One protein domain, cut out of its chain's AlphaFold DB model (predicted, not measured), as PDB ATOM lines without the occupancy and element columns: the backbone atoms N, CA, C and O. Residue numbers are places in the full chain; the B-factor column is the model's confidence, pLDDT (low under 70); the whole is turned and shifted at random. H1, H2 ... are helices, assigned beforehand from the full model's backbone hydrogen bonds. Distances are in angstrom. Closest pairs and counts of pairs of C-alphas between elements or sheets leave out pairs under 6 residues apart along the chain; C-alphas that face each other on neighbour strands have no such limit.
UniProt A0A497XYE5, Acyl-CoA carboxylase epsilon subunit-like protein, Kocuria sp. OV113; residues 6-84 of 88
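This is residues 6 to 84 of the 88 residues of the protein "Acyl-CoA carboxylase epsilon subunit-like protein" of Kocuria sp. OV113 (UniProt A0A497XYE5). There is little regular structure here: four separate helices are strung along an open, extended chain with no common core, and the link after H2 makes much of the length. The printed part has 79 residues, 30 of them in H1, H2, H3 and H4, all helix with no named strand. The radius of gyration of the C-alphas is 21.5 A, and the spans are 64 by 32 by 24 A, a rod.

Start at H1, residues 6 to 10, then pass H2, residues 33 to 45, H3, residues 62 to 69, and H4, residues 80 to 83; each is apart from the others. In H1, H2 and H3 every O i to N i+4 pair is within hydrogen-bond range; H4 is too short for one.

Find C-alpha 6 at (-2.526, -13.446, 30.300), where H1 begins. H2 runs 18.5 A from C-alpha 33 at (6.006, -2.710, 26.207), and H3 11.0 A. H4 ends at C-alpha 83, (19.897, 18.520, 19.247).

The C-alphas farthest apart, Ala 8 and Leu 70, are 64.9 A apart. The printed part has no cut. The links H1 to H2 and H2 to H3 are long. Look for pLDDT under 70 at residues 6 to 20, 49 to 62, 79 and 81 to 84.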
ATOM      1  N   ARG A   6      -3.576 -14.328  30.833       57.94
ATOM      2  CA  ARG A   6      -2.526 -13.446  30.300       57.94
ATOM      3  C   ARG A   6      -1.462 -13.110  31.340       57.94
ATOM      4  O   ARG A   6      -0.282 -13.093  31.005       57.94
ATOM      5  N   HIS A   7      -1.857 -12.884  32.590       50.41
ATOM      6  CA  HIS A   7      -0.922 -12.535  33.661       50.41
ATOM      7  C   HIS A   7      -0.112 -13.763  34.107       50.41
ATOM      8  O   HIS A   7       1.074 -13.651  34.408       50.41
ATOM      9  N   ALA A   8      -0.725 -14.952  34.060       58.31
ATOM     10  CA  ALA A   8      -0.056 -16.219  34.355       58.31
ATOM     11  C   ALA A   8       1.060 -16.562  33.344       58.31
ATOM     12  O   ALA A   8       2.097 -17.102  33.727       58.31
ATOM     13  N   ALA A   9       0.880 -16.208  32.066       59.34
ATOM     14  CA  ALA A   9       1.907 -16.387  31.039       59.34
ATOM     15  C   ALA A   9       3.117 -15.459  31.255       59.34
ATOM     16  O   ALA A   9       4.253 -15.904  31.118       59.34
ATOM     17  N   VAL A  10       2.883 -14.200  31.653       59.44
ATOM     18  CA  VAL A  10       3.959 -13.241  31.970       59.44
ATOM     19  C   VAL A  10       4.782 -13.708  33.175       59.44
ATOM     20  O   VAL A  10       6.002 -13.611  33.146       59.44
ATOM     21  N   ALA A  11       4.139 -14.293  34.190       61.06
ATOM     22  CA  ALA A  11       4.817 -14.845  35.368       61.06
ATOM     23  C   ALA A  11       5.660 -16.106  35.084       61.06
ATOM     24  O   ALA A  11       6.435 -16.523  35.939       61.06
ATOM     25  N   SER A  12       5.491 -16.726  33.911       60.78
ATOM     26  CA  SER A  12       6.218 -17.938  33.502       60.78
ATOM     27  C   SER A  12       7.413 -17.642  32.589       60.78
ATOM     28  O   SER A  12       8.104 -18.570  32.166       60.78
ATOM     29  N   LEU A  13       7.649 -16.370  32.249       54.72
ATOM     30  CA  LEU A  13       8.876 -15.971  31.570       54.72
ATOM     31  C   LEU A  13      10.046 -16.138  32.548       54.72
ATOM     32  O   LEU A  13       9.908 -15.769  33.713       54.72
ATOM     33  N   PRO A  14      11.183 -16.699  32.104       59.41
ATOM     34  CA  PRO A  14      12.370 -16.745  32.942       59.41
ATOM     35  C   PRO A  14      12.716 -15.321  33.384       59.41
ATOM     36  O   PRO A  14      12.717 -14.410  32.552       59.41
ATOM     37  N   ASP A  15      13.007 -15.140  34.675       54.41
ATOM     38  CA  ASP A  15      13.600 -13.899  35.166       54.41
ATOM     39  C   ASP A  15      14.863 -13.657  34.341       54.41
ATOM     40  O   ASP A  15      15.825 -14.427  34.394       54.41
ATOM     41  N   ALA A  16      14.840 -12.609  33.521       56.75
ATOM     42  CA  ALA A  16      15.972 -12.178  32.717       56.75
ATOM     43  C   ALA A  16      17.030 -11.515  33.615       56.75
ATOM     44  O   ALA A  16      17.493 -10.412  33.348       56.75
ATOM     45  N   THR A  17      17.423 -12.173  34.704       52.66
ATOM     46  CA  THR A  17      18.638 -11.865  35.455       52.66
ATOM     47  C   THR A  17      19.812 -12.511  34.734       52.66
ATOM     48  O   THR A  17      20.442 -13.446  35.224       52.66
ATOM     49  N   THR A  18      20.071 -12.045  33.515       56.97
ATOM     50  CA  THR A  18      21.373 -12.251  32.891       56.97
ATOM     51  C   THR A  18      22.296 -11.221  33.524       56.97
ATOM     52  O   THR A  18      21.998 -10.032  33.479       56.97
ATOM     53  N   ASP A  19      23.410 -11.671  34.098       59.28
ATOM     54  CA  ASP A  19      24.509 -10.857  34.654       59.28
ATOM     55  C   ASP A  19      25.278 -10.089  33.547       59.28
ATOM     56  O   ASP A  19      26.497  -9.943  33.567       59.28
ATOM     57  N   ALA A  20      24.559  -9.689  32.497       67.31
ATOM     58  CA  ALA A  20      25.043  -8.953  31.350       67.31
ATOM     59  C   ALA A  20      24.636  -7.492  31.505       67.31
ATOM     60  O   ALA A  20      23.511  -7.187  31.912       67.31
ATOM     61  N   ASP A  21      25.545  -6.599  31.126       80.75
ATOM     62  CA  ASP A  21      25.237  -5.179  31.056       80.75
ATOM     63  C   ASP A  21      23.976  -4.955  30.195       80.75
ATOM     64  O   ASP A  21      23.830  -5.562  29.125       80.75
ATOM     65  N   PRO A  22      23.037  -4.109  30.652       81.50
ATOM     66  CA  PRO A  22      21.783  -3.882  29.948       81.50
ATOM     67  C   PRO A  22      22.046  -3.313  28.546       81.50
ATOM     68  O   PRO A  22      22.802  -2.355  28.396       81.50
ATOM     69  N   LEU A  23      21.370  -3.855  27.520       85.62
ATOM     70  CA  LEU A  23      21.528  -3.415  26.120       85.62
ATOM     71  C   LEU A  23      21.270  -1.909  25.947       85.62
ATOM     72  O   LEU A  23      21.949  -1.237  25.174       85.62
ATOM     73  N   PHE A  24      20.272  -1.384  26.657       88.62
ATOM     74  CA  PHE A  24      20.003   0.042  26.807       88.62
ATOM     75  C   PHE A  24      19.141   0.282  28.053       88.62
ATOM     76  O   PHE A  24      18.466  -0.621  28.547       88.62
ATOM     77  N   THR A  25      19.134   1.521  28.544       90.88
ATOM     78  CA  THR A  25      18.331   1.953  29.697       90.88
ATOM     79  C   THR A  25      17.449   3.139  29.338       90.88
ATOM     80  O   THR A  25      17.908   4.095  28.714       90.88
ATOM     81  N   VAL A  26      16.196   3.112  29.791       91.75
ATOM     82  CA  VAL A  26      15.263   4.236  29.657       91.75
ATOM     83  C   VAL A  26      15.521   5.229  30.791       91.75
ATOM     84  O   VAL A  26      15.251   4.943  31.952       91.75
ATOM     85  N   THR A  27      16.060   6.405  30.470       94.12
ATOM     86  CA  THR A  27      16.411   7.424  31.478       94.12
ATOM     87  C   THR A  27      15.255   8.358  31.838       94.12
ATOM     88  O   THR A  27      15.348   9.105  32.811       94.12
ATOM     89  N   ARG A  28      14.183   8.380  31.033       87.88
ATOM     90  CA  ARG A  28      13.012   9.247  31.218       87.88
ATOM     91  C   ARG A  28      11.773   8.634  30.559       87.88
ATOM     92  O   ARG A  28      11.879   8.040  29.495       87.88
ATOM     93  N   GLY A  29      10.606   8.877  31.157       93.62
ATOM     94  CA  GLY A  29       9.311   8.430  30.641       93.62
ATOM     95  C   GLY A  29       8.946   7.020  31.102       93.62
ATOM     96  O   GLY A  29       9.699   6.382  31.832       93.62
ATOM     97  N   ASN A  30       7.764   6.560  30.691       92.62
ATOM     98  CA  ASN A  30       7.277   5.205  30.944       92.62
ATOM     99  C   ASN A  30       6.728   4.625  29.629       92.62
ATOM    100  O   ASN A  30       5.510   4.661  29.427       92.62
ATOM    101  N   PRO A  31       7.611   4.219  28.695       93.06
ATOM    102  CA  PRO A  31       7.192   3.698  27.401       93.06
ATOM    103  C   PRO A  31       6.410   2.399  27.571       93.06
ATOM    104  O   PRO A  31       6.655   1.625  28.504       93.06
ATOM    105  N   SER A  32       5.476   2.153  26.658       95.94
ATOM    106  CA  SER A  32       4.725   0.905  26.671       95.94
ATOM    107  C   SER A  32       5.616  -0.278  26.247       95.94
ATOM    108  O   SER A  32       6.618  -0.093  25.543       95.94
ATOM    109  N   PRO A  33       5.274  -1.518  26.640       91.31
ATOM    110  CA  PRO A  33       6.006  -2.710  26.207       91.31
ATOM    111  C   PRO A  33       6.097  -2.842  24.679       91.31
ATOM    112  O   PRO A  33       7.108  -3.300  24.145       91.31
ATOM    113  N   GLU A  34       5.057  -2.410  23.967       91.88
ATOM    114  CA  GLU A  34       4.994  -2.431  22.506       91.88
ATOM    115  C   GLU A  34       5.987  -1.445  21.881       91.88
ATOM    116  O   GLU A  34       6.638  -1.771  20.887       91.88
ATOM    117  N   GLU A  35       6.147  -0.263  22.477       94.50
ATOM    118  CA  GLU A  35       7.119   0.738  22.025       94.50
ATOM    119  C   GLU A  35       8.557   0.235  22.201       94.50
ATOM    120  O   GLU A  35       9.389   0.404  21.306       94.50
ATOM    121  N   LEU A  36       8.842  -0.452  23.312       94.38
ATOM    122  CA  LEU A  36      10.143  -1.090  23.539       94.38
ATOM    123  C   LEU A  36      10.420  -2.195  22.511       94.38
ATOM    124  O   LEU A  36      11.516  -2.250  21.951       94.38
ATOM    125  N   ALA A  37       9.432  -3.044  22.213       92.81
ATOM    126  CA  ALA A  37       9.573  -4.094  21.204       92.81
ATOM    127  C   ALA A  37       9.829  -3.514  19.800       92.81
ATOM    128  O   ALA A  37      10.703  -3.999  19.076       92.81
ATOM    129  N   ALA A  38       9.114  -2.447  19.433       95.38
ATOM    130  CA  ALA A  38       9.320  -1.749  18.168       95.38
ATOM    131  C   ALA A  38      10.730  -1.144  18.074       95.38
ATOM    132  O   ALA A  38      11.383  -1.266  17.036       95.38
ATOM    133  N   LEU A  39      11.231  -0.546  19.159       92.94
ATOM    134  CA  LEU A  39      12.585   0.004  19.211       92.94
ATOM    135  C   LEU A  39      13.649  -1.079  18.992       92.94
ATOM    136  O   LEU A  39      14.557  -0.885  18.184       92.94
ATOM    137  N   VAL A  40      13.521  -2.228  19.661       93.12
ATOM    138  CA  VAL A  40      14.457  -3.351  19.486       93.12
ATOM    139  C   VAL A  40      14.422  -3.873  18.050       93.12
ATOM    140  O   VAL A  40      15.479  -4.115  17.472       93.12
ATOM    141  N   ALA A  41      13.237  -3.988  17.443       94.50
ATOM    142  CA  ALA A  41      13.109  -4.409  16.049       94.50
ATOM    143  C   ALA A  41      13.814  -3.439  15.083       94.50
ATOM    144  O   ALA A  41      14.505  -3.880  14.166       94.50
ATOM    145  N   VAL A  42      13.692  -2.126  15.307       94.06
ATOM    146  CA  VAL A  42      14.376  -1.102  14.496       94.06
ATOM    147  C   VAL A  42      15.892  -1.165  14.676       94.06
ATOM    148  O   VAL A  42      16.622  -1.100  13.687       94.06
ATOM    149  N   LEU A  43      16.375  -1.308  15.912       90.62
ATOM    150  CA  LEU A  43      17.808  -1.423  16.195       90.62
ATOM    151  C   LEU A  43      18.404  -2.698  15.591       90.62
ATOM    152  O   LEU A  43      19.474  -2.637  14.994       90.62
ATOM    153  N   GLY A  44      17.696  -3.827  15.680       90.12
ATOM    154  CA  GLY A  44      18.120  -5.091  15.076       90.12
ATOM    155  C   GLY A  44      18.057  -5.105  13.545       90.12
ATOM    156  O   GLY A  44      18.758  -5.889  12.915       90.12
ATOM    157  N   ALA A  45      17.246  -4.237  12.936       91.44
ATOM    158  CA  ALA A  45      17.178  -4.071  11.485       91.44
ATOM    159  C   ALA A  45      18.231  -3.094  10.936       91.44
ATOM    160  O   ALA A  45      18.382  -2.983   9.715       91.44
ATOM    161  N   LEU A  46      18.938  -2.359  11.804       86.69
ATOM    162  CA  LEU A  46      19.976  -1.438  11.369       86.69
ATOM    163  C   LEU A  46      21.157  -2.252  10.817       86.69
ATOM    164  O   LEU A  46      21.625  -3.169  11.490       86.69
ATOM    165  N   PRO A  47      21.643  -1.959   9.598       79.44
ATOM    166  CA  PRO A  47      22.793  -2.671   9.063       79.44
ATOM    167  C   PRO A  47      23.992  -2.465   9.987       79.44
ATOM    168  O   PRO A  47      24.213  -1.348  10.466       79.44
ATOM    169  N   GLU A  48      24.783  -3.520  10.200       74.38
ATOM    170  CA  GLU A  48      26.076  -3.351  10.855       74.38
ATOM    171  C   GLU A  48      26.871  -2.276  10.104       74.38
ATOM    172  O   GLU A  48      26.892  -2.280   8.862       74.38
ATOM    173  N   PRO A  49      27.510  -1.337  10.822       65.00
ATOM    174  CA  PRO A  49      28.434  -0.411  10.203       65.00
ATOM    175  C   PRO A  49      29.606  -1.226   9.652       65.00
ATOM    176  O   PRO A  49      30.563  -1.512  10.359       65.00
ATOM    177  N   GLN A  50      29.509  -1.615   8.381       61.22
ATOM    178  CA  GLN A  50      30.591  -2.276   7.665       61.22
ATOM    179  C   GLN A  50      31.784  -1.342   7.688       61.22
ATOM    180  O   GLN A  50      31.658  -0.276   7.086       61.22
ATOM    181  N   ASP A  51      32.846  -1.726   8.411       59.38
ATOM    182  CA  ASP A  51      34.149  -1.061   8.560       59.38
ATOM    183  C   ASP A  51      34.269   0.218   7.728       59.38
ATOM    184  O   ASP A  51      34.949   0.291   6.700       59.38
ATOM    185  N   ALA A  52      33.535   1.248   8.148       55.28
ATOM    186  CA  ALA A  52      33.585   2.514   7.464       55.28
ATOM    187  C   ALA A  52      34.946   3.076   7.868       55.28
ATOM    188  O   ALA A  52      35.176   3.233   9.075       55.28
ATOM    189  N   PRO A  53      35.863   3.353   6.917       57.69
ATOM    190  CA  PRO A  53      37.156   3.924   7.261       57.69
ATOM    191  C   PRO A  53      36.897   5.120   8.175       57.69
ATOM    192  O   PRO A  53      35.967   5.884   7.883       57.69
ATOM    193  N   PRO A  54      37.640   5.241   9.298       56.38
ATOM    194  CA  PRO A  54      37.301   6.139  10.395       56.38
ATOM    195  C   PRO A  54      36.961   7.478   9.784       56.38
ATOM    196  O   PRO A  54      37.828   8.057   9.128       56.38
ATOM    197  N   ALA A  55      35.691   7.887   9.908       57.94
ATOM    198  CA  ALA A  55      35.153   9.042   9.208       57.94
ATOM    199  C   ALA A  55      36.152  10.175   9.394       57.94
ATOM    200  O   ALA A  55      36.271  10.688  10.509       57.94
ATOM    201  N   HIS A  56      36.944  10.465   8.348       53.34
ATOM    202  CA  HIS A  56      38.094  11.353   8.467       53.34
ATOM    203  C   HIS A  56      37.586  12.591   9.167       53.34
ATOM    204  O   HIS A  56      36.702  13.237   8.602       53.34
ATOM    205  N   ALA A  57      38.059  12.837  10.399       56.03
ATOM    206  CA  ALA A  57      37.510  13.850  11.287       56.03
ATOM    207  C   ALA A  57      37.336  15.115  10.463       56.03
ATOM    208  O   ALA A  57      38.328  15.741  10.080       56.03
ATOM    209  N   ARG A  58      36.088  15.380  10.049       56.34
ATOM    210  CA  ARG A  58      35.817  16.238   8.899       56.34
ATOM    211  C   ARG A  58      36.312  17.599   9.316       56.34
ATOM    212  O   ARG A  58      35.677  18.205  10.175       56.34
ATOM    213  N   ARG A  59      37.502  17.979   8.824       56.94
ATOM    214  CA  ARG A  59      38.357  19.024   9.407       56.94
ATOM    215  C   ARG A  59      37.442  20.173   9.791       56.94
ATOM    216  O   ARG A  59      36.853  20.772   8.888       56.94
ATOM    217  N   ALA A  60      37.232  20.380  11.099       57.97
ATOM    218  CA  ALA A  60      36.203  21.302  11.570       57.97
ATOM    219  C   ALA A  60      36.357  22.607  10.777       57.97
ATOM    220  O   ALA A  60      37.506  23.060  10.641       57.97
ATOM    221  N   PRO A  61      35.271  23.162  10.192       64.31
ATOM    222  CA  PRO A  61      35.355  24.298   9.280       64.31
ATOM    223  C   PRO A  61      36.343  25.313   9.840       64.31
ATOM    224  O   PRO A  61      36.233  25.644  11.018       64.31
ATOM    225  N   ARG A  62      37.336  25.762   9.053       67.50
ATOM    226  CA  ARG A  62      38.520  26.513   9.546       67.50
ATOM    227  C   ARG A  62      38.178  27.641  10.537       67.50
ATOM    228  O   ARG A  62      38.957  27.966  11.428       67.50
ATOM    229  N   HIS A  63      36.987  28.216  10.402       72.00
ATOM    230  CA  HIS A  63      36.419  29.206  11.305       72.00
ATOM    231  C   HIS A  63      36.165  28.700  12.745       72.00
ATOM    232  O   HIS A  63      36.451  29.411  13.705       72.00
ATOM    233  N   GLN A  64      35.661  27.479  12.935       72.75
ATOM    234  CA  GLN A  64      35.384  26.893  14.253       72.75
ATOM    235  C   GLN A  64      36.677  26.587  15.020       72.75
ATOM    236  O   GLN A  64      36.807  26.974  16.180       72.75
ATOM    237  N   SER A  65      37.670  25.991  14.352       76.75
ATOM    238  CA  SER A  65      38.981  25.697  14.948       76.75
ATOM    239  C   SER A  65      39.783  26.959  15.280       76.75
ATOM    240  O   SER A  65      40.535  26.983  16.254       76.75
ATOM    241  N   ARG A  66      39.616  28.047  14.515       81.25
ATOM    242  CA  ARG A  66      40.168  29.362  14.878       81.25
ATOM    243  C   ARG A  66      39.512  29.927  16.139       81.25
ATOM    244  O   ARG A  66      40.211  30.467  16.983       81.25
ATOM    245  N   ARG A  67      38.194  29.789  16.293       84.81
ATOM    246  CA  ARG A  67      37.465  30.325  17.456       84.81
ATOM    247  C   ARG A  67      37.793  29.587  18.749       84.81
ATOM    248  O   ARG A  67      37.991  30.252  19.755       84.81
ATOM    249  N   LEU A  68      37.956  28.264  18.691       80.31
ATOM    250  CA  LEU A  68      38.446  27.473  19.826       80.31
ATOM    251  C   LEU A  68      39.832  27.932  20.293       80.31
ATOM    252  O   LEU A  68      40.017  28.188  21.475       80.31
ATOM    253  N   ARG A  69      40.776  28.126  19.360       84.62
ATOM    254  CA  ARG A  69      42.129  28.625  19.675       84.62
ATOM    255  C   ARG A  69      42.150  30.027  20.288       84.62
ATOM    256  O   ARG A  69      43.097  30.368  20.975       84.62
ATOM    257  N   LEU A  70      41.117  30.826  20.032       87.44
ATOM    258  CA  LEU A  70      40.961  32.180  20.567       87.44
ATOM    259  C   LEU A  70      40.075  32.226  21.826       87.44
ATOM    260  O   LEU A  70      39.683  33.312  22.240       87.44
ATOM    261  N   GLY A  71      39.688  31.078  22.397       84.94
ATOM    262  CA  GLY A  71      38.809  31.021  23.573       84.94
ATOM    263  C   GLY A  71      37.372  31.502  23.318       84.94
ATOM    264  O   GLY A  71      36.625  31.783  24.251       84.94
ATOM    265  N   LEU A  72      36.950  31.613  22.055       80.88
ATOM    266  CA  LEU A  72      35.628  32.113  21.683       80.88
ATOM    267  C   LEU A  72      34.600  30.972  21.664       80.88
ATOM    268  O   LEU A  72      34.782  29.970  20.968       80.88
ATOM    269  N   ARG A  73      33.458  31.163  22.344       76.31
ATOM    270  CA  ARG A  73      32.352  30.178  22.435       76.31
ATOM    271  C   ARG A  73      31.939  29.674  21.060       76.31
ATOM    272  O   ARG A  73      31.580  30.503  20.231       76.31
ATOM    273  N   LEU A  74      31.946  28.369  20.790       74.00
ATOM    274  CA  LEU A  74      31.522  27.813  19.496       74.00
ATOM    275  C   LEU A  74      30.133  28.327  19.088       74.00
ATOM    276  O   LEU A  74      29.210  28.363  19.895       74.00
ATOM    277  N   ARG A  75      29.992  28.759  17.828       70.00
ATOM    278  CA  ARG A  75      28.671  29.056  17.276       70.00
ATOM    279  C   ARG A  75      28.018  27.720  16.928       70.00
ATOM    280  O   ARG A  75      28.649  26.969  16.178       70.00
ATOM    281  N   PRO A  76      26.803  27.429  17.423       73.00
ATOM    282  CA  PRO A  76      26.060  26.260  16.978       73.00
ATOM    283  C   PRO A  76      25.991  26.278  15.445       73.00
ATOM    284  O   PRO A  76      25.681  27.308  14.841       73.00
ATOM    285  N   GLY A  77      26.372  25.169  14.806       72.62
ATOM    286  CA  GLY A  77      26.263  25.030  13.353       72.62
ATOM    287  C   GLY A  77      24.806  25.152  12.894       72.62
ATOM    288  O   GLY A  77      23.884  25.049  13.705       72.62
ATOM    289  N   ARG A  78      24.572  25.355  11.587       71.00
ATOM    290  CA  ARG A  78      23.206  25.278  11.035       71.00
ATOM    291  C   ARG A  78      22.601  23.926  11.443       71.00
ATOM    292  O   ARG A  78      23.174  22.893  11.125       71.00
ATOM    293  N   GLY A  79      21.493  23.950  12.186       68.56
ATOM    294  CA  GLY A  79      20.818  22.748  12.688       68.56
ATOM    295  C   GLY A  79      21.234  22.257  14.083       68.56
ATOM    296  O   GLY A  79      20.567  21.374  14.601       68.56
ATOM    297  N   ALA A  80      22.239  22.841  14.749       70.19
ATOM    298  CA  ALA A  80      22.653  22.393  16.091       70.19
ATOM    299  C   ALA A  80      21.585  22.619  17.187       70.19
ATOM    300  O   ALA A  80      21.607  21.966  18.226       70.19
ATOM    301  N   TRP A  81      20.610  23.495  16.928       62.94
ATOM    302  CA  TRP A  81      19.437  23.697  17.785       62.94
ATOM    303  C   TRP A  81      18.458  22.505  17.777       62.94
ATOM    304  O   TRP A  81      17.654  22.368  18.698       62.94
ATOM    305  N   ARG A  82      18.534  21.620  16.766       65.44
ATOM    306  CA  ARG A  82      17.704  20.404  16.679       65.44
ATOM    307  C   ARG A  82      18.135  19.330  17.686       65.44
ATOM    308  O   ARG A  82      17.341  18.456  17.989       65.44
ATOM    309  N   TRP A  83      19.354  19.427  18.223       57.94
ATOM    310  CA  TRP A  83      19.897  18.520  19.247       57.94
ATOM    311  C   TRP A  83      19.834  19.079  20.671       57.94
ATOM    312  O   TRP A  83      20.278  18.427  21.604       57.94
ATOM    313  N   THR A  84      19.330  20.301  20.852       60.31
ATOM    314  CA  THR A  84      19.275  20.974  22.164       60.31
ATOM    315  C   THR A  84      17.853  21.177  22.670       60.31
ATOM    316  O   THR A  84      17.660  21.934  23.616       60.31
TER     317      THR A  84